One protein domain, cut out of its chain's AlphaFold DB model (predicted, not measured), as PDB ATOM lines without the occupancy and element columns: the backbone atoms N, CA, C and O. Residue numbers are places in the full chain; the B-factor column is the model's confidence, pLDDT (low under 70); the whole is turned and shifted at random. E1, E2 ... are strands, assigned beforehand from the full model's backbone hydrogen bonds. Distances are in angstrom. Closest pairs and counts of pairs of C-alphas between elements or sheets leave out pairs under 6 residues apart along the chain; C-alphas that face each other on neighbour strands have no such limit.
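AT A GLANCE: This is residues 3 to 52 and 74 to 174 of the 230 residues of an uncharacterized protein of Variovorax sp. RA8 (UniProt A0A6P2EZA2). A strongly twisted sheet of seven strands and a smaller sheet of four form a sandwich, partly face to face, their strands crossed at 38 degrees; from E1 the three-stranded meander E2 E3 E4, each strand the antiparallel neighbour of the one before, reaches out to one side. E7 to E14 make a jelly roll, one long hairpin wound over both sheets, with nested pairs E7 with E14, E8 with E13, E9 with E12 and E10 with E11; E6 and E5 widen the large sheet beyond E7. The printed part has 151 residues with fourteen named strands, E1 to E14 along the chain, and no named helix, an all strand domain. The sheets are antiparallel, in the orders E1 E12 E9 E14 E7 E6 E5, then E8 E13 E10 E11, then E2 E3 E4. The whole is compact, with a radius of gyration of the C-alphas of 14.7 A and spans of 42 by 38 by 29 A.

HOW THE PARTS SIT: Start at Thr 3: residues 3 to 4 pair antiparallel with residues 14 to 15 of E1, residues 11 to 16, an edge strand. E1 runs on at 49 degrees into E2, residues 19 to 21, which forms a hairpin with E3, residues 27 to 32; N 20 and O 28 are 2.8 A apart. E3 forms a hairpin with E4, residues 46 to 49; N 29 and O 48 are 2.9 A apart. Past the cut, find the meander of E5, residues 76 to 79, E6, residues 82 to 91, and E7, residues 104 to 111, with N 77 and O 84 at 3.0 A and N 85 and O 108 at 2.8 A. E6 bends by 136 degrees at residue 88. E8, residues 116 to 119, is in the small sheet of the sandwich, and E9, residues 125 to 132, is in the large one. E10, residues 134 to 137, and E11, residues 143 to 145, form a hairpin, with N 135 and O 144 at 2.9 A. The closest C-alphas of E9 and E11, Val 130 and Glu 145, are 6.4 A apart. E12, residues 149 to 152, neighbours E1, N 12 to O 151 2.8 A, and E9, N 150 to O 128 2.8 A. E13, residues 158 to 162, neighbours E8, N 117 to O 160 2.9 A, and E10, N 136 to O 161 2.8 A. E14, residues 166 to 173, neighbours E9, N 129 to O 169 2.8 A, and E7, N 107 to O 170 2.9 A.

IN THESE COORDINATES: Find C-alpha 11 at (341.148, 349.901, 277.244); from there E1 runs 14.3 A. E7 is 21.7 A long, E9 22.3 A and E14 23.0 A, ending at C-alpha 173, (335.576, 365.084, 275.796).

THE WHOLE: The farthest C-alphas, Asp 24 and Gly 139, are 45.3 A apart. Residues 53 to 73 are not printed, and C-alphas 52 and 74 are 24.8 A apart. The links E3 to E4 and E6 to E7 are long. Mean pLDDT of the printed part is 92.0; residues 23 to 25 and 52 are under 70.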
ATOM      1  N   THR A   3     334.203 344.176 266.945       86.25
ATOM      2  CA  THR A   3     335.081 344.562 268.043       86.25
ATOM      3  C   THR A   3     336.155 343.504 268.202       86.25
ATOM      4  O   THR A   3     335.935 342.323 267.922       86.25
ATOM      5  N   ARG A   4     337.328 343.935 268.651       89.56
ATOM      6  CA  ARG A   4     338.398 343.046 269.088       89.56
ATOM      7  C   ARG A   4     338.507 343.151 270.604       89.56
ATOM      8  O   ARG A   4     338.464 344.252 271.154       89.56
ATOM      9  N   GLN A   5     338.632 342.013 271.283       85.50
ATOM     10  CA  GLN A   5     338.955 342.019 272.707       85.50
ATOM     11  C   GLN A   5     340.406 342.472 272.905       85.50
ATOM     12  O   GLN A   5     341.297 342.123 272.128       85.50
ATOM     13  N   SER A   6     340.627 343.273 273.941       90.00
ATOM     14  CA  SER A   6     341.946 343.737 274.349       90.00
ATOM     15  C   SER A   6     342.145 343.394 275.815       90.00
ATOM     16  O   SER A   6     341.291 343.711 276.639       90.00
ATOM     17  N   GLU A   7     343.280 342.779 276.133       92.38
ATOM     18  CA  GLU A   7     343.687 342.497 277.515       92.38
ATOM     19  C   GLU A   7     344.414 343.686 278.161       92.38
ATOM     20  O   GLU A   7     344.675 343.678 279.360       92.38
ATOM     21  N   VAL A   8     344.701 344.739 277.385       95.12
ATOM     22  CA  VAL A   8     345.318 345.970 277.888       95.12
ATOM     23  C   VAL A   8     344.408 346.626 278.931       95.12
ATOM     24  O   VAL A   8     343.318 347.124 278.625       95.12
ATOM     25  N   ALA A   9     344.890 346.691 280.167       94.62
ATOM     26  CA  ALA A   9     344.283 347.432 281.252       94.62
ATOM     27  C   ALA A   9     344.154 348.917 280.881       94.62
ATOM     28  O   ALA A   9     345.108 349.568 280.451       94.62
ATOM     29  N   GLY A  10     342.946 349.452 281.061       94.69
ATOM     30  CA  GLY A  10     342.605 350.826 280.694       94.69
ATOM     31  C   GLY A  10     341.971 350.973 279.309       94.69
ATOM     32  O   GLY A  10     341.437 352.041 279.023       94.69
ATOM     33  N   VAL A  11     341.935 349.920 278.486       96.50
ATOM     34  CA  VAL A  11     341.148 349.901 277.244       96.50
ATOM     35  C   VAL A  11     339.739 349.384 277.523       96.50
ATOM     36  O   VAL A  11     339.550 348.382 278.211       96.50
ATOM     37  N   GLU A  12     338.741 350.110 277.028       94.88
ATOM     38  CA  GLU A  12     337.327 349.736 277.093       94.88
ATOM     39  C   GLU A  12     336.940 348.884 275.882       94.88
ATOM     40  O   GLU A  12     336.342 347.821 276.034       94.88
ATOM     41  N   ALA A  13     337.304 349.333 274.678       94.88
ATOM     42  CA  ALA A  13     336.961 348.656 273.436       94.88
ATOM     43  C   ALA A  13     337.978 348.951 272.331       94.88
ATOM     44  O   ALA A  13     338.509 350.057 272.239       94.88
ATOM     45  N   VAL A  14     338.178 347.977 271.444       96.31
ATOM     46  CA  VAL A  14     338.856 348.175 270.158       96.31
ATOM     47  C   VAL A  14     337.840 347.927 269.055       96.31
ATOM     48  O   VAL A  14     337.259 346.843 268.958       96.31
ATOM     49  N   ILE A  15     337.593 348.947 268.242       94.25
ATOM     50  CA  ILE A  15     336.590 348.930 267.181       94.25
ATOM     51  C   ILE A  15     337.301 348.856 265.840       94.25
ATOM     52  O   ILE A  15     338.217 349.635 265.582       94.25
ATOM     53  N   LEU A  16     336.837 347.939 264.988       93.25
ATOM     54  CA  LEU A  16     337.292 347.753 263.615       93.25
ATOM     55  C   LEU A  16     336.249 348.355 262.656       93.25
ATOM     56  O   LEU A  16     335.220 347.721 262.374       93.25
ATOM     57  N   PRO A  17     336.467 349.591 262.171       87.81
ATOM     58  CA  PRO A  17     335.547 350.285 261.290       87.81
ATOM     59  C   PRO A  17     335.434 349.560 259.948       87.81
ATOM     60  O   PRO A  17     336.447 349.344 259.275       87.81
ATOM     61  N   PRO A  18     334.220 349.197 259.505       86.12
ATOM     62  CA  PRO A  18     334.035 348.673 258.166       86.12
ATOM     63  C   PRO A  18     334.256 349.787 257.142       86.12
ATOM     64  O   PRO A  18     333.993 350.964 257.405       86.12
ATOM     65  N   VAL A  19     334.655 349.389 255.937       85.00
ATOM     66  CA  VAL A  19     334.583 350.280 254.782       85.00
ATOM     67  C   VAL A  19     333.111 350.469 254.405       85.00
ATOM     68  O   VAL A  19     332.349 349.503 254.323       85.00
ATOM     69  N   ARG A  20     332.701 351.720 254.213       81.12
ATOM     70  CA  ARG A  20     331.369 352.147 253.794       81.12
ATOM     71  C   ARG A  20     331.492 352.960 252.520       81.12
ATOM     72  O   ARG A  20     332.396 353.776 252.415       81.12
ATOM     73  N   ASP A  21     330.578 352.727 251.593       78.44
ATOM     74  CA  ASP A  21     330.371 353.596 250.442       78.44
ATOM     75  C   ASP A  21     329.379 354.693 250.849       78.44
ATOM     76  O   ASP A  21     328.326 354.378 251.413       78.44
ATOM     77  N   LEU A  22     329.744 355.960 250.657       72.44
ATOM     78  CA  LEU A  22     328.876 357.103 250.955       72.44
ATOM     79  C   LEU A  22     328.173 357.667 249.709       72.44
ATOM     80  O   LEU A  22     327.490 358.683 249.828       72.44
ATOM     81  N   GLY A  23     328.322 357.018 248.553       65.88
ATOM     82  CA  GLY A  23     327.825 357.476 247.256       65.88
ATOM     83  C   GLY A  23     328.951 357.510 246.224       65.88
ATOM     84  O   GLY A  23     330.096 357.802 246.565       65.88
ATOM     85  N   ASP A  24     328.629 357.187 244.971       65.88
ATOM     86  CA  ASP A  24     329.526 357.307 243.810       65.88
ATOM     87  C   ASP A  24     330.887 356.598 243.945       65.88
ATOM     88  O   ASP A  24     331.898 357.011 243.374       65.88
ATOM     89  N   GLY A  25     330.935 355.497 244.706       68.75
ATOM     90  CA  GLY A  25     332.164 354.738 244.940       68.75
ATOM     91  C   GLY A  25     333.064 355.340 246.021       68.75
ATOM     92  O   GLY A  25     334.197 354.874 246.205       68.75
ATOM     93  N   PHE A  26     332.590 356.356 246.749       72.12
ATOM     94  CA  PHE A  26     333.352 357.042 247.782       72.12
ATOM     95  C   PHE A  26     333.429 356.214 249.064       72.12
ATOM     96  O   PHE A  26     332.523 356.186 249.901       72.12
ATOM     97  N   LYS A  27     334.559 355.521 249.217       80.62
ATOM     98  CA  LYS A  27     334.808 354.593 250.319       80.62
ATOM     99  C   LYS A  27     335.472 355.279 251.509       80.62
ATOM    100  O   LYS A  27     336.567 355.823 251.396       80.62
ATOM    101  N   VAL A  28     334.858 355.139 252.678       84.50
ATOM    102  CA  VAL A  28     335.383 355.620 253.963       84.50
ATOM    103  C   VAL A  28     335.402 354.507 255.001       84.50
ATOM    104  O   VAL A  28     334.610 353.570 254.935       84.50
ATOM    105  N   ARG A  29     336.269 354.608 256.006       87.50
ATOM    106  CA  ARG A  29     336.198 353.779 257.216       87.50
ATOM    107  C   ARG A  29     335.414 354.524 258.290       87.50
ATOM    108  O   ARG A  29     335.942 355.461 258.881       87.50
ATOM    109  N   ARG A  30     334.174 354.095 258.550       88.00
ATOM    110  CA  ARG A  30     333.291 354.732 259.543       88.00
ATOM    111  C   ARG A  30     333.473 354.137 260.929       88.00
ATOM    112  O   ARG A  30     332.994 353.031 261.189       88.00
ATOM    113  N   ALA A  31     334.166 354.860 261.803       88.38
ATOM    114  CA  ALA A  31     334.433 354.441 263.176       88.38
ATOM    115  C   ALA A  31     333.294 354.808 264.139       88.38
ATOM    116  O   ALA A  31     333.016 354.036 265.054       88.38
ATOM    117  N   LEU A  32     332.605 355.935 263.909       87.38
ATOM    118  CA  LEU A  32     331.420 356.371 264.662       87.38
ATOM    119  C   LEU A  32     330.322 356.897 263.708       87.38
ATOM    120  O   LEU A  32     330.663 357.506 262.690       87.38
ATOM    121  N   PRO A  33     329.026 356.717 264.024       86.81
ATOM    122  CA  PRO A  33     328.512 355.871 265.092       86.81
ATOM    123  C   PRO A  33     328.659 354.392 264.726       86.81
ATOM    124  O   PRO A  33     328.671 353.999 263.558       86.81
ATOM    125  N   SER A  34     328.743 353.557 265.751       82.94
ATOM    126  CA  SER A  34     328.996 352.129 265.628       82.94
ATOM    127  C   SER A  34     328.092 351.361 266.607       82.94
ATOM    128  O   SER A  34     327.651 351.927 267.609       82.94
ATOM    129  N   ALA A  35     327.790 350.084 266.336       81.94
ATOM    130  CA  ALA A  35     326.902 349.284 267.193       81.94
ATOM    131  C   ALA A  35     327.409 349.161 268.642       81.94
ATOM    132  O   ALA A  35     326.613 349.149 269.574       81.94
ATOM    133  N   HIS A  36     328.731 349.103 268.827       83.62
ATOM    134  CA  HIS A  36     329.366 348.958 270.140       83.62
ATOM    135  C   HIS A  36     329.760 350.293 270.779       83.62
ATOM    136  O   HIS A  36     329.995 350.354 271.978       83.62
ATOM    137  N   ARG A  37     329.826 351.369 269.989       88.75
ATOM    138  CA  ARG A  37     330.130 352.717 270.469       88.75
ATOM    139  C   ARG A  37     329.516 353.735 269.530       88.75
ATOM    140  O   ARG A  37     329.957 353.885 268.390       88.75
ATOM    141  N   ARG A  38     328.488 354.435 269.998       88.38
ATOM    142  CA  ARG A  38     327.815 355.455 269.189       88.38
ATOM    143  C   ARG A  38     328.579 356.771 269.165       88.38
ATOM    144  O   ARG A  38     328.456 357.495 268.187       88.38
ATOM    145  N   MET A  39     329.317 357.075 270.232       89.50
ATOM    146  CA  MET A  39     329.943 358.376 270.457       89.50
ATOM    147  C   MET A  39     331.227 358.247 271.280       89.50
ATOM    148  O   MET A  39     331.379 357.280 272.024       89.50
ATOM    149  N   VAL A  40     332.119 359.227 271.172       90.19
ATOM    150  CA  VAL A  40     333.222 359.448 272.123       90.19
ATOM    151  C   VAL A  40     333.168 360.916 272.527       90.19
ATOM    152  O   VAL A  40     333.428 361.783 271.699       90.19
ATOM    153  N   GLY A  41     332.764 361.211 273.759       89.88
ATOM    154  CA  GLY A  41     332.450 362.568 274.200       89.88
ATOM    155  C   GLY A  41     331.453 363.234 273.233       89.88
ATOM    156  O   GLY A  41     330.405 362.649 272.936       89.88
ATOM    157  N   PRO A  42     331.777 364.411 272.665       85.75
ATOM    158  CA  PRO A  42     330.917 365.084 271.691       85.75
ATOM    159  C   PRO A  42     331.031 364.555 270.247       85.75
ATOM    160  O   PRO A  42     330.300 365.025 269.373       85.75
ATOM    161  N   PHE A  43     331.914 363.593 269.954       87.62
ATOM    162  CA  PHE A  43     332.107 363.066 268.597       87.62
ATOM    163  C   PHE A  43     331.038 362.026 268.256       87.62
ATOM    164  O   PHE A  43     331.018 360.931 268.816       87.62
ATOM    165  N   ILE A  44     330.152 362.380 267.320       82.31
ATOM    166  CA  ILE A  44     329.011 361.555 266.883       82.31
ATOM    167  C   ILE A  44     329.306 360.804 265.576       82.31
ATOM    168  O   ILE A  44     328.845 359.681 265.392       82.31
ATOM    169  N   PHE A  45     330.092 361.416 264.688       83.81
ATOM    170  CA  PHE A  45     330.554 360.827 263.434       83.81
ATOM    171  C   PHE A  45     332.077 360.888 263.363       83.81
ATOM    172  O   PHE A  45     332.676 361.899 263.728       83.81
ATOM    173  N   PHE A  46     332.692 359.808 262.884       84.44
ATOM    174  CA  PHE A  46     334.124 359.749 262.612       84.44
ATOM    175  C   PHE A  46     334.362 358.849 261.402       84.44
ATOM    176  O   PHE A  46     334.197 357.631 261.499       84.44
ATOM    177  N   ASP A  47     334.761 359.454 260.286       82.81
ATOM    178  CA  ASP A  47     335.094 358.771 259.041       82.81
ATOM    179  C   ASP A  47     336.568 359.023 258.706       82.81
ATOM    180  O   ASP A  47     337.018 360.166 258.661       82.81
ATOM    181  N   HIS A  48     337.323 357.958 258.441       85.12
ATOM    182  CA  HIS A  48     338.655 358.056 257.854       85.12
ATOM    183  C   HIS A  48     338.571 357.814 256.346       85.12
ATOM    184  O   HIS A  48     338.164 356.741 255.888       85.12
ATOM    185  N   MET A  49     338.965 358.827 255.580       83.81
ATOM    186  CA  MET A  49     339.056 358.795 254.124       83.81
ATOM    187  C   MET A  49     340.505 358.521 253.712       83.81
ATOM    188  O   MET A  49     341.408 359.273 254.073       83.81
ATOM    189  N   GLY A  50     340.717 357.462 252.931       74.69
ATOM    190  CA  GLY A  50     342.028 357.111 252.391       74.69
ATOM    191  C   GLY A  50     342.853 356.107 253.227       74.69
ATOM    192  O   GLY A  50     342.290 355.350 254.028       74.69
ATOM    193  N   PRO A  51     344.176 356.028 252.974       72.75
ATOM    194  CA  PRO A  51     344.884 356.737 251.901       72.75
ATOM    195  C   PRO A  51     344.341 356.337 250.518       72.75
ATOM    196  O   PRO A  51     344.019 355.174 250.288       72.75
ATOM    197  N   ALA A  52     344.203 357.306 249.611       69.12
ATOM    198  CA  ALA A  52     343.732 357.090 248.244       69.12
ATOM    199  C   ALA A  52     344.666 357.810 247.267       69.12
ATOM    200  O   ALA A  52     345.072 358.943 247.515       69.12
ATOM    201  N   SER A  74     346.569 376.116 264.089       82.94
ATOM    202  CA  SER A  74     346.434 375.081 265.118       82.94
ATOM    203  C   SER A  74     347.658 375.089 266.033       82.94
ATOM    204  O   SER A  74     348.776 374.925 265.530       82.94
ATOM    205  N   PRO A  75     347.489 375.249 267.359       90.44
ATOM    206  CA  PRO A  75     348.589 375.113 268.304       90.44
ATOM    207  C   PRO A  75     349.268 373.752 268.158       90.44
ATOM    208  O   PRO A  75     348.606 372.727 267.966       90.44
ATOM    209  N   ARG A  76     350.596 373.738 268.268       94.12
ATOM    210  CA  ARG A  76     351.405 372.528 268.161       94.12
ATOM    211  C   ARG A  76     352.397 372.450 269.309       94.12
ATOM    212  O   ARG A  76     352.966 373.462 269.707       94.12
ATOM    213  N   THR A  77     352.639 371.235 269.779       94.69
ATOM    214  CA  THR A  77     353.764 370.902 270.653       94.69
ATOM    215  C   THR A  77     354.521 369.712 270.077       94.69
ATOM    216  O   THR A  77     353.937 368.886 269.371       94.69
ATOM    217  N   ALA A  78     355.825 369.645 270.331       95.00
ATOM    218  CA  ALA A  78     356.674 368.541 269.910       95.00
ATOM    219  C   ALA A  78     357.674 368.203 271.018       95.00
ATOM    220  O   ALA A  78     358.278 369.093 271.613       95.00
ATOM    221  N   SER A  79     357.826 366.915 271.298       91.94
ATOM    222  CA  SER A  79     358.659 366.396 272.378       91.94
ATOM    223  C   SER A  79     359.033 364.951 272.072       91.94
ATOM    224  O   SER A  79     358.146 364.155 271.790       91.94
ATOM    225  N   GLU A  80     360.319 364.599 272.170       94.12
ATOM    226  CA  GLU A  80     360.800 363.202 272.118       94.12
ATOM    227  C   GLU A  80     360.233 362.370 270.944       94.12
ATOM    228  O   GLU A  80     359.773 361.243 271.120       94.12
ATOM    229  N   GLY A  81     360.219 362.945 269.735       96.38
ATOM    230  CA  GLY A  81     359.710 362.277 268.529       96.38
ATOM    231  C   GLY A  81     358.180 362.199 268.434       96.38
ATOM    232  O   GLY A  81     357.654 361.596 267.503       96.38
ATOM    233  N   ALA A  82     357.444 362.813 269.364       97.69
ATOM    234  CA  ALA A  82     355.995 362.969 269.308       97.69
ATOM    235  C   ALA A  82     355.622 364.423 268.998       97.69
ATOM    236  O   ALA A  82     355.998 365.342 269.724       97.69
ATOM    237  N   THR A  83     354.855 364.638 267.934       98.12
ATOM    238  CA  THR A  83     354.311 365.947 267.557       98.12
ATOM    239  C   THR A  83     352.794 365.912 267.630       98.12
ATOM    240  O   THR A  83     352.167 365.130 266.920       98.12
ATOM    241  N   LEU A  84     352.198 366.795 268.432       97.31
ATOM    242  CA  LEU A  84     350.751 366.970 268.532       97.31
ATOM    243  C   LEU A  84     350.340 368.294 267.894       97.31
ATOM    244  O   LEU A  84     350.856 369.348 268.256       97.31
ATOM    245  N   THR A  85     349.378 368.244 266.975       96.56
ATOM    246  CA  THR A  85     348.692 369.416 266.418       96.56
ATOM    247  C   THR A  85     347.254 369.435 266.930       96.56
ATOM    248  O   THR A  85     346.459 368.557 266.595       96.56
ATOM    249  N   LEU A  86     346.913 370.437 267.743       94.69
ATOM    250  CA  LEU A  86     345.589 370.577 268.342       94.69
ATOM    251  C   LEU A  86     344.644 371.294 267.371       94.69
ATOM    252  O   LEU A  86     344.817 372.472 267.051       94.69
ATOM    253  N   ILE A  87     343.625 370.576 266.912       92.38
ATOM    254  CA  ILE A  87     342.633 371.077 265.958       92.38
ATOM    255  C   ILE A  87     341.531 371.819 266.720       92.38
ATOM    256  O   ILE A  87     341.271 372.991 266.451       92.38
ATOM    257  N   ALA A  88     340.935 371.181 267.730       92.25
ATOM    258  CA  ALA A  88     339.863 371.757 268.542       92.25
ATOM    259  C   ALA A  88     339.985 371.360 270.018       92.25
ATOM    260  O   ALA A  88     340.489 370.285 270.345       92.25
ATOM    261  N   GLY A  89     339.481 372.223 270.903       94.06
ATOM    262  CA  GLY A  89     339.432 371.950 272.335       94.06
ATOM    263  C   GLY A  89     340.731 372.257 273.070       94.06
ATOM    264  O   GLY A  89     341.365 373.281 272.814       94.06
ATOM    265  N   ARG A  90     341.105 371.396 274.016       95.62
ATOM    266  CA  ARG A  90     342.317 371.525 274.839       95.62
ATOM    267  C   ARG A  90     342.985 370.169 275.001       95.62
ATOM    268  O   ARG A  90     342.280 369.178 275.071       95.62
ATOM    269  N   SER A  91     344.309 370.131 275.057       96.06
ATOM    270  CA  SER A  91     345.070 368.956 275.500       96.06
ATOM    271  C   SER A  91     346.542 369.313 275.637       96.06
ATOM    272  O   SER A  91     347.005 370.246 274.980       96.06
ATOM    273  N   ASP A  92     347.284 368.596 276.478       94.06
ATOM    274  CA  ASP A  92     348.740 368.753 276.592       94.06
ATOM    275  C   ASP A  92     349.171 370.201 276.921       94.06
ATOM    276  O   ASP A  92     350.219 370.683 276.494       94.06
ATOM    277  N   GLY A  93     348.341 370.911 277.694       94.44
ATOM    278  CA  GLY A  93     348.540 372.322 278.050       94.44
ATOM    279  C   GLY A  93     348.235 373.322 276.926       94.44
ATOM    280  O   GLY A  93     348.318 374.528 277.147       94.44
ATOM    281  N   LEU A  94     347.854 372.848 275.738       95.38
ATOM    282  CA  LEU A  94     347.429 373.667 274.608       95.38
ATOM    283  C   LEU A  94     345.917 373.914 274.641       95.38
ATOM    284  O   LEU A  94     345.136 373.073 275.088       95.38
ATOM    285  N   VAL A  95     345.499 375.056 274.093       94.50
ATOM    286  CA  VAL A  95     344.092 375.417 273.879       94.50
ATOM    287  C   VAL A  95     343.933 375.912 272.447       94.50
ATOM    288  O   VAL A  95     344.624 376.841 272.035       94.50
ATOM    289  N   SER A  96     343.035 375.290 271.683       92.12
ATOM    290  CA  SER A  96     342.711 375.722 270.323       92.12
ATOM    291  C   SER A  96     341.905 377.027 270.354       92.12
ATOM    292  O   SER A  96     341.019 377.172 271.199       92.12
ATOM    293  N   PRO A  97     342.142 377.968 269.418       87.44
ATOM    294  CA  PRO A  97     341.307 379.162 269.275       87.44
ATOM    295  C   PRO A  97     339.898 378.840 268.749       87.44
ATOM    296  O   PRO A  97     339.020 379.703 268.770       87.44
ATOM    297  N   MET A  98     339.665 377.615 268.258       85.19
ATOM    298  CA  MET A  98     338.352 377.186 267.792       85.19
ATOM    299  C   MET A  98     337.374 377.125 268.966       85.19
ATOM    300  O   MET A  98     337.573 376.374 269.921       85.19
ATOM    301  N   ARG A  99     336.287 377.898 268.880       83.62
ATOM    302  CA  ARG A  99     335.235 377.887 269.898       83.62
ATOM    303  C   ARG A  99     334.577 376.510 269.957       83.62
ATOM    304  O   ARG A  99     334.024 376.038 268.966       83.62
ATOM    305  N   THR A 100     334.582 375.912 271.141       85.44
ATOM    306  CA  THR A 100     333.866 374.672 271.448       85.44
ATOM    307  C   THR A 100     332.709 374.971 272.402       85.44
ATOM    308  O   THR A 100     332.699 375.996 273.086       85.44
ATOM    309  N   TYR A 101     331.699 374.102 272.417       86.00
ATOM    310  CA  TYR A 101     330.496 374.261 273.253       86.00
ATOM    311  C   TYR A 101     330.395 373.210 274.366       86.00
ATOM    312  O   TYR A 101     329.435 373.204 275.130       86.00
ATOM    313  N   SER A 102     331.388 372.329 274.448       88.94
ATOM    314  CA  SER A 102     331.575 371.323 275.488       88.94
ATOM    315  C   SER A 102     333.072 371.109 275.699       88.94
ATOM    316  O   SER A 102     333.894 371.554 274.883       88.94
ATOM    317  N   ASP A 103     333.421 370.406 276.773       92.88
ATOM    318  CA  ASP A 103     334.761 369.851 276.913       92.88
ATOM    319  C   ASP A 103     335.067 368.914 275.733       92.88
ATOM    320  O   ASP A 103     334.230 368.084 275.354       92.88
ATOM    321  N   MET A 104     336.235 369.098 275.111       94.44
ATOM    322  CA  MET A 104     336.681 368.275 273.991       94.44
ATOM    323  C   MET A 104     338.185 368.348 273.743       94.44
ATOM    324  O   MET A 104     338.835 369.343 274.063       94.44
ATOM    325  N   VAL A 105     338.676 367.322 273.051       96.88
ATOM    326  CA  VAL A 105     339.955 367.295 272.345       96.88
ATOM    327  C   VAL A 105     339.742 366.734 270.944       96.88
ATOM    328  O   VAL A 105     339.100 365.700 270.767       96.88
ATOM    329  N   TYR A 106     340.299 367.418 269.948       96.50
ATOM    330  CA  TYR A 106     340.534 366.882 268.614       96.50
ATOM    331  C   TYR A 106     341.976 367.190 268.230       96.50
ATOM    332  O   TYR A 106     342.317 368.359 268.036       96.50
ATOM    333  N   ALA A 107     342.826 366.174 268.133       96.31
ATOM    334  CA  ALA A 107     344.233 366.372 267.815       96.31
ATOM    335  C   ALA A 107     344.758 365.336 266.819       96.31
ATOM    336  O   ALA A 107     344.393 364.163 266.866       96.31
ATOM    337  N   ASP A 108     345.648 365.790 265.943       97.00
ATOM    338  CA  ASP A 108     346.504 364.945 265.116       97.00
ATOM    339  C   ASP A 108     347.829 364.725 265.845       97.00
ATOM    340  O   ASP A 108     348.418 365.680 266.355       97.00
ATOM    341  N   ILE A 109     348.294 363.480 265.910       98.12
ATOM    342  CA  ILE A 109     349.533 363.119 266.596       98.12
ATOM    343  C   ILE A 109     350.401 362.306 265.643       98.12
ATOM    344  O   ILE A 109     350.014 361.222 265.207       98.12
ATOM    345  N   ALA A 110     351.590 362.815 265.343       98.38
ATOM    346  CA  ALA A 110     352.617 362.107 264.594       98.38
ATOM    347  C   ALA A 110     353.698 361.615 265.559       98.38
ATOM    348  O   ALA A 110     354.236 362.400 266.339       98.38
ATOM    349  N   LEU A 111     354.001 360.323 265.502       98.62
ATOM    350  CA  LEU A 111     355.017 359.661 266.309       98.62
ATOM    351  C   LEU A 111     356.102 359.097 265.389       98.62
ATOM    352  O   LEU A 111     355.811 358.345 264.456       98.62
ATOM    353  N   GLU A 112     357.350 359.446 265.671       98.56
ATOM    354  CA  GLU A 112     358.523 358.767 265.126       98.56
ATOM    355  C   GLU A 112     358.624 357.335 265.674       98.56
ATOM    356  O   GLU A 112     357.932 356.962 266.624       98.56
ATOM    357  N   ASP A 113     359.480 356.505 265.071       98.00
ATOM    358  CA  ASP A 113     359.690 355.145 265.571       98.00
ATOM    359  C   ASP A 113     360.166 355.153 267.032       98.00
ATOM    360  O   ASP A 113     360.973 355.988 267.441       98.00
ATOM    361  N   ALA A 114     359.627 354.228 267.827       97.75
ATOM    362  CA  ALA A 114     359.835 354.103 269.267       97.75
ATOM    363  C   ALA A 114     359.451 355.330 270.125       97.75
ATOM    364  O   ALA A 114     359.566 355.245 271.356       97.75
ATOM    365  N   ALA A 115     358.944 356.418 269.529       98.38
ATOM    366  CA  ALA A 115     358.458 357.580 270.260       98.38
ATOM    367  C   ALA A 115     357.286 357.197 271.169       98.38
ATOM    368  O   ALA A 115     356.511 356.271 270.889       98.38
ATOM    369  N   ARG A 116     357.164 357.911 272.289       97.69
ATOM    370  CA  ARG A 116     356.157 357.638 273.315       97.69
ATOM    371  C   ARG A 116     355.147 358.766 273.388       97.69
ATOM    372  O   ARG A 116     355.501 359.935 273.315       97.69
ATOM    373  N   TYR A 117     353.893 358.403 273.615       97.56
ATOM    374  CA  TYR A 117     352.822 359.352 273.875       97.56
ATOM    375  C   TYR A 117     351.988 358.895 275.065       97.56
ATOM    376  O   TYR A 117     351.509 357.760 275.107       97.56
ATOM    377  N   ARG A 118     351.812 359.778 276.051       97.19
ATOM    378  CA  ARG A 118     350.961 359.515 277.214       97.19
ATOM    379  C   ARG A 118     349.556 360.019 276.927       97.19
ATOM    380  O   ARG A 118     349.335 361.223 276.867       97.19
ATOM    381  N   VAL A 119     348.597 359.105 276.852       96.06
ATOM    382  CA  VAL A 119     347.176 359.458 276.864       96.06
ATOM    383  C   VAL A 119     346.798 359.828 278.296       96.06
ATOM    384  O   VAL A 119     346.621 358.955 279.148       96.06
ATOM    385  N   LYS A 120     346.717 361.130 278.571       95.00
ATOM    386  CA  LYS A 120     346.382 361.684 279.892       95.00
ATOM    387  C   LYS A 120     344.885 361.604 280.176       95.00
ATOM    388  O   LYS A 120     344.070 361.625 279.249       95.00
ATOM    389  N   ALA A 121     344.502 361.557 281.449       95.38
ATOM    390  CA  ALA A 121     343.105 361.582 281.894       95.38
ATOM    391  C   ALA A 121     342.496 362.998 281.909       95.38
ATOM    392  O   ALA A 121     341.777 363.359 282.834       95.38
ATOM    393  N   GLU A 122     342.778 363.799 280.876       94.94
ATOM    394  CA  GLU A 122     342.299 365.187 280.754       94.94
ATOM    395  C   GLU A 122     340.803 365.271 280.404       94.94
ATOM    396  O   GLU A 122     340.158 366.267 280.720       94.94
ATOM    397  N   HIS A 123     340.248 364.214 279.802       96.81
ATOM    398  CA  HIS A 123     338.848 364.125 279.382       96.81
ATOM    399  C   HIS A 123     338.213 362.815 279.858       96.81
ATOM    400  O   HIS A 123     338.893 361.787 279.957       96.81
ATOM    401  N   ILE A 124     336.901 362.837 280.115       95.69
ATOM    402  CA  ILE A 124     336.155 361.669 280.613       95.69
ATOM    403  C   ILE A 124     336.195 360.538 279.584       95.69
ATOM    404  O   ILE A 124     336.674 359.443 279.885       95.69
ATOM    405  N   GLU A 125     335.738 360.810 278.362       96.81
ATOM    406  CA  GLU A 125     335.804 359.859 277.259       96.81
ATOM    407  C   GLU A 125     336.943 360.219 276.320       96.81
ATOM    408  O   GLU A 125     337.091 361.372 275.919       96.81
ATOM    409  N   ARG A 126     337.757 359.224 275.965       97.62
ATOM    410  CA  ARG A 126     338.923 359.389 275.095       97.62
ATOM    411  C   ARG A 126     339.057 358.177 274.193       97.62
ATOM    412  O   ARG A 126     338.852 357.044 274.632       97.62
ATOM    413  N   ALA A 127     339.462 358.415 272.959       98.06
ATOM    414  CA  ALA A 127     339.850 357.373 272.033       98.06
ATOM    415  C   ALA A 127     340.983 357.850 271.125       98.06
ATOM    416  O   ALA A 127     341.063 359.029 270.782       98.06
ATOM    417  N   VAL A 128     341.829 356.915 270.702       98.12
ATOM    418  CA  VAL A 128     342.761 357.143 269.595       98.12
ATOM    419  C   VAL A 128     342.337 356.320 268.397       98.12
ATOM    420  O   VAL A 128     342.036 355.133 268.513       98.12
ATOM    421  N   TYR A 129     342.319 356.955 267.237       98.06
ATOM    422  CA  TYR A 129     342.213 356.276 265.961       98.06
ATOM    423  C   TYR A 129     343.602 356.147 265.345       98.06
ATOM    424  O   TYR A 129     344.279 357.159 265.147       98.06
ATOM    425  N   VAL A 130     344.037 354.926 265.039       97.75
ATOM    426  CA  VAL A 130     345.334 354.692 264.393       97.75
ATOM    427  C   VAL A 130     345.172 354.910 262.890       97.75
ATOM    428  O   VAL A 130     344.581 354.090 262.192       97.75
ATOM    429  N   VAL A 131     345.675 356.028 262.371       96.00
ATOM    430  CA  VAL A 131     345.577 356.370 260.942       96.00
ATOM    431  C   VAL A 131     346.534 355.507 260.121       96.00
ATOM    432  O   VAL A 131     346.150 354.948 259.093       96.00
ATOM    433  N   SER A 132     347.775 355.379 260.591       97.00
ATOM    434  CA  SER A 132     348.834 354.581 259.969       97.00
ATOM    435  C   SER A 132     349.852 354.130 261.014       97.00
ATOM    436  O   SER A 132     350.008 354.791 262.039       97.00
ATOM    437  N   GLY A 133     350.593 353.062 260.722       97.44
ATOM    438  CA  GLY A 133     351.562 352.484 261.655       97.44
ATOM    439  C   GLY A 133     350.886 351.621 262.716       97.44
ATOM    440  O   GLY A 133     349.827 351.038 262.461       97.44
ATOM    441  N   ALA A 134     351.512 351.524 263.886       97.75
ATOM    442  CA  ALA A 134     351.029 350.691 264.977       97.75
ATOM    443  C   ALA A 134     351.533 351.158 266.345       97.75
ATOM    444  O   ALA A 134     352.574 351.803 266.468       97.75
ATOM    445  N   LEU A 135     350.793 350.791 267.387       97.69
ATOM    446  CA  LEU A 135     351.064 351.188 268.763       97.69
ATOM    447  C   LEU A 135     351.180 349.987 269.682       97.69
ATOM    448  O   LEU A 135     350.289 349.148 269.713       97.69
ATOM    449  N   GLU A 136     352.203 349.973 270.519       97.50
ATOM    450  CA  GLU A 136     352.325 349.083 271.669       97.50
ATOM    451  C   GLU A 136     352.012 349.853 272.956       97.50
ATOM    452  O   GLU A 136     352.160 351.077 273.018       97.50
ATOM    453  N   VAL A 137     351.603 349.147 274.009       96.75
ATOM    454  CA  VAL A 137     351.378 349.757 275.326       96.75
ATOM    455  C   VAL A 137     352.540 349.429 276.247       96.75
ATOM    456  O   VAL A 137     352.823 348.267 276.526       96.75
ATOM    457  N   ILE A 138     353.229 350.457 276.742       96.31
ATOM    458  CA  ILE A 138     354.367 350.262 277.641       96.31
ATOM    459  C   ILE A 138     353.906 349.545 278.915       96.31
ATOM    460  O   ILE A 138     352.968 349.976 279.584       96.31
ATOM    461  N   GLY A 139     354.607 348.463 279.257       94.69
ATOM    462  CA  GLY A 139     354.347 347.671 280.460       94.69
ATOM    463  C   GLY A 139     353.187 346.683 280.339       94.69
ATOM    464  O   GLY A 139     352.830 346.071 281.341       94.69
ATOM    465  N   GLN A 140     352.596 346.513 279.152       95.81
ATOM    466  CA  GLN A 140     351.481 345.592 278.932       95.81
ATOM    467  C   GLN A 140     351.649 344.828 277.617       95.81
ATOM    468  O   GLN A 140     352.158 345.361 276.635       95.81
ATOM    469  N   ALA A 141     351.193 343.576 277.581       90.12
ATOM    470  CA  ALA A 141     351.088 342.843 276.328       90.12
ATOM    471  C   ALA A 141     349.883 343.372 275.537       90.12
ATOM    472  O   ALA A 141     348.753 343.364 276.024       90.12
ATOM    473  N   GLY A 142     350.121 343.860 274.323       89.94
ATOM    474  CA  GLY A 142     349.061 344.354 273.454       89.94
ATOM    475  C   GLY A 142     349.569 345.346 272.421       89.94
ATOM    476  O   GLY A 142     350.488 346.126 272.676       89.94
ATOM    477  N   ARG A 143     348.943 345.307 271.246       94.88
ATOM    478  CA  ARG A 143     349.238 346.193 270.127       94.88
ATOM    479  C   ARG A 143     347.944 346.654 269.460       94.88
ATOM    480  O   ARG A 143     346.938 345.935 269.505       94.88
ATOM    481  N   PHE A 144     347.979 347.847 268.879       97.38
ATOM    482  CA  PHE A 144     346.915 348.423 268.067       97.38
ATOM    483  C   PHE A 144     347.432 348.747 266.671       97.38
ATOM    484  O   PHE A 144     348.531 349.281 266.527       97.38
ATOM    485  N   GLU A 145     346.643 348.430 265.653       96.88
ATOM    486  CA  GLU A 145     347.038 348.551 264.246       96.88
ATOM    487  C   GLU A 145     346.308 349.690 263.534       96.88
ATOM    488  O   GLU A 145     345.259 350.166 263.974       96.88
ATOM    489  N   ALA A 146     346.838 350.096 262.379       96.31
ATOM    490  CA  ALA A 146     346.172 351.031 261.486       96.31
ATOM    491  C   ALA A 146     344.723 350.614 261.178       96.31
ATOM    492  O   ALA A 146     344.423 349.471 260.829       96.31
ATOM    493  N   GLY A 147     343.818 351.583 261.262       94.69
ATOM    494  CA  GLY A 147     342.388 351.394 261.088       94.69
ATOM    495  C   GLY A 147     341.629 351.097 262.378       94.69
ATOM    496  O   GLY A 147     340.405 351.141 262.332       94.69
ATOM    497  N   GLU A 148     342.291 350.833 263.508       96.38
ATOM    498  CA  GLU A 148     341.614 350.574 264.783       96.38
ATOM    499  C   GLU A 148     341.241 351.878 265.515       96.38
ATOM    500  O   GLU A 148     342.049 352.804 265.622       96.38
ATOM    501  N   LEU A 149     340.016 351.941 266.056       97.56
ATOM    502  CA  LEU A 149     339.619 352.943 267.054       97.56
ATOM    503  C   LEU A 149     339.705 352.309 268.446       97.56
ATOM    504  O   LEU A 149     338.951 351.386 268.758       97.56
ATOM    505  N   VAL A 150     340.603 352.818 269.282       97.75
ATOM    506  CA  VAL A 150     340.858 352.325 270.639       97.75
ATOM    507  C   VAL A 150     340.210 353.274 271.634       97.75
ATOM    508  O   VAL A 150     340.643 354.414 271.770       97.75
ATOM    509  N   VAL A 151     339.171 352.809 272.321       97.62
ATOM    510  CA  VAL A 151     338.433 353.569 273.338       97.62
ATOM    511  C   VAL A 151     339.008 353.252 274.712       97.62
ATOM    512  O   VAL A 151     339.130 352.081 275.082       97.62
ATOM    513  N   PHE A 152     339.349 354.282 275.479       97.56
ATOM    514  CA  PHE A 152     339.916 354.139 276.818       97.56
ATOM    515  C   PHE A 152     338.840 354.242 277.895       97.56
ATOM    516  O   PHE A 152     337.895 355.021 277.774       97.56
ATOM    517  N   LYS A 153     339.029 353.505 278.991       96.56
ATOM    518  CA  LYS A 153     338.198 353.638 280.189       96.56
ATOM    519  C   LYS A 153     338.356 355.051 280.780       96.56
ATOM    520  O   LYS A 153     339.461 355.611 280.732       96.56
ATOM    521  N   PRO A 154     337.305 355.626 281.389       96.12
ATOM    522  CA  PRO A 154     337.422 356.890 282.112       96.12
ATOM    523  C   PRO A 154     338.544 356.847 283.155       96.12
ATOM    524  O   PRO A 154     338.725 355.843 283.843       96.12
ATOM    525  N   GLY A 155     339.338 357.917 283.233       96.50
ATOM    526  CA  GLY A 155     340.460 358.029 284.175       96.50
ATOM    527  C   GLY A 155     341.697 357.173 283.863       96.50
ATOM    528  O   GLY A 155     342.734 357.377 284.484       96.50
ATOM    529  N   ALA A 156     341.638 356.238 282.907       96.50
ATOM    530  CA  ALA A 156     342.793 355.412 282.562       96.50
ATOM    531  C   ALA A 156     343.893 356.245 281.899       96.50
ATOM    532  O   ALA A 156     343.614 356.976 280.953       96.50
ATOM    533  N   GLU A 157     345.140 356.093 282.325       96.69
ATOM    534  CA  GLU A 157     346.286 356.697 281.650       96.69
ATOM    535  C   GLU A 157     347.185 355.614 281.082       96.69
ATOM    536  O   GLU A 157     347.535 354.657 281.772       96.69
ATOM    537  N   LEU A 158     347.540 355.754 279.807       95.88
ATOM    538  CA  LEU A 158     348.354 354.777 279.095       95.88
ATOM    539  C   LEU A 158     349.520 355.485 278.421       95.88
ATOM    540  O   LEU A 158     349.360 356.566 277.853       95.88
ATOM    541  N   VAL A 159     350.689 354.850 278.453       97.19
ATOM    542  CA  VAL A 159     351.842 355.269 277.656       97.19
ATOM    543  C   VAL A 159     351.905 354.370 276.434       97.19
ATOM    544  O   VAL A 159     352.196 353.177 276.530       97.19
ATOM    545  N   LEU A 160     351.598 354.958 275.288       97.44
ATOM    546  CA  LEU A 160     351.670 354.325 273.984       97.44
ATOM    547  C   LEU A 160     353.085 354.496 273.436       97.44
ATOM    548  O   LEU A 160     353.688 355.556 273.603       97.44
ATOM    549  N   ARG A 161     353.611 353.470 272.775       98.12
ATOM    550  CA  ARG A 161     354.880 353.514 272.048       98.12
ATOM    551  C   ARG A 161     354.638 353.147 270.596       98.12
ATOM    552  O   ARG A 161     353.999 352.137 270.315       98.12
ATOM    553  N   ALA A 162     355.161 353.954 269.687       98.25
ATOM    554  CA  ALA A 162     355.097 353.676 268.263       98.25
ATOM    555  C   ALA A 162     355.967 352.458 267.900       98.25
ATOM    556  O   ALA A 162     357.100 352.332 268.373       98.25
ATOM    557  N   ALA A 163     355.426 351.568 267.068       96.75
ATOM    558  CA  ALA A 163     356.148 350.466 266.440       96.75
ATOM    559  C   ALA A 163     356.327 350.795 264.948       96.75
ATOM    560  O   ALA A 163     355.508 350.415 264.109       96.75
ATOM    561  N   GLY A 164     357.377 351.553 264.630       97.25
ATOM    562  CA  GLY A 164     357.532 352.284 263.374       97.25
ATOM    563  C   GLY A 164     356.831 353.647 263.393       97.25
ATOM    564  O   GLY A 164     356.034 353.946 264.286       97.25
ATOM    565  N   ALA A 165     357.102 354.479 262.381       97.75
ATOM    566  CA  ALA A 165     356.447 355.779 262.223       97.75
ATOM    567  C   ALA A 165     354.916 355.623 262.213       97.75
ATOM    568  O   ALA A 165     354.355 354.875 261.408       97.75
ATOM    569  N   THR A 166     354.243 356.321 263.124       98.44
ATOM    570  CA  THR A 166     352.831 356.093 263.441       98.44
ATOM    571  C   THR A 166     352.081 357.414 263.510       98.44
ATOM    572  O   THR A 166     352.581 358.398 264.047       98.44
ATOM    573  N   ARG A 167     350.864 357.450 262.966       98.12
ATOM    574  CA  ARG A 167     350.007 358.638 262.992       98.12
ATOM    575  C   ARG A 167     348.675 358.301 263.627       98.12
ATOM    576  O   ARG A 167     348.036 357.319 263.250       98.12
ATOM    577  N   LEU A 168     348.259 359.128 264.573       97.31
ATOM    578  CA  LEU A 168     347.052 358.950 265.361       97.31
ATOM    579  C   LEU A 168     346.169 360.183 265.263       97.31
ATOM    580  O   LEU A 168     346.641 361.301 265.072       97.31
ATOM    581  N   VAL A 169     344.887 359.965 265.508       97.88
ATOM    582  CA  VAL A 169     343.947 361.028 265.838       97.88
ATOM    583  C   VAL A 169     343.419 360.780 267.245       97.88
ATOM    584  O   VAL A 169     342.841 359.727 267.504       97.88
ATOM    585  N   LEU A 170     343.614 361.743 268.145       97.94
ATOM    586  CA  LEU A 170     343.028 361.749 269.483       97.94
ATOM    587  C   LEU A 170     341.693 362.494 269.440       97.94
ATOM    588  O   LEU A 170     341.632 363.656 269.030       97.94
ATOM    589  N   VAL A 171     340.639 361.820 269.891       97.50
ATOM    590  CA  VAL A 171     339.309 362.401 270.086       97.50
ATOM    591  C   VAL A 171     338.819 362.116 271.494       97.50
ATOM    592  O   VAL A 171     339.056 361.043 272.050       97.50
ATOM    593  N   GLY A 172     338.123 363.074 272.087       97.00
ATOM    594  CA  GLY A 172     337.625 362.925 273.443       97.00
ATOM    595  C   GLY A 172     336.857 364.134 273.935       97.00
ATOM    596  O   GLY A 172     336.773 365.150 273.250       97.00
ATOM    597  N   GLY A 173     336.294 364.012 275.126       95.94
ATOM    598  CA  GLY A 173     335.576 365.084 275.796       95.94
ATOM    599  C   GLY A 173     334.596 364.568 276.833       95.94
ATOM    600  O   GLY A 173     334.562 363.377 277.167       95.94
ATOM    601  N   GLU A 174     333.771 365.481 277.319       93.50
ATOM    602  CA  GLU A 174     332.671 365.161 278.218       93.50
ATOM    603  C   GLU A 174     331.531 364.481 277.435       93.50
ATOM    604  O   GLU A 174     331.129 364.973 276.371       93.50
TER     605      GLU A 174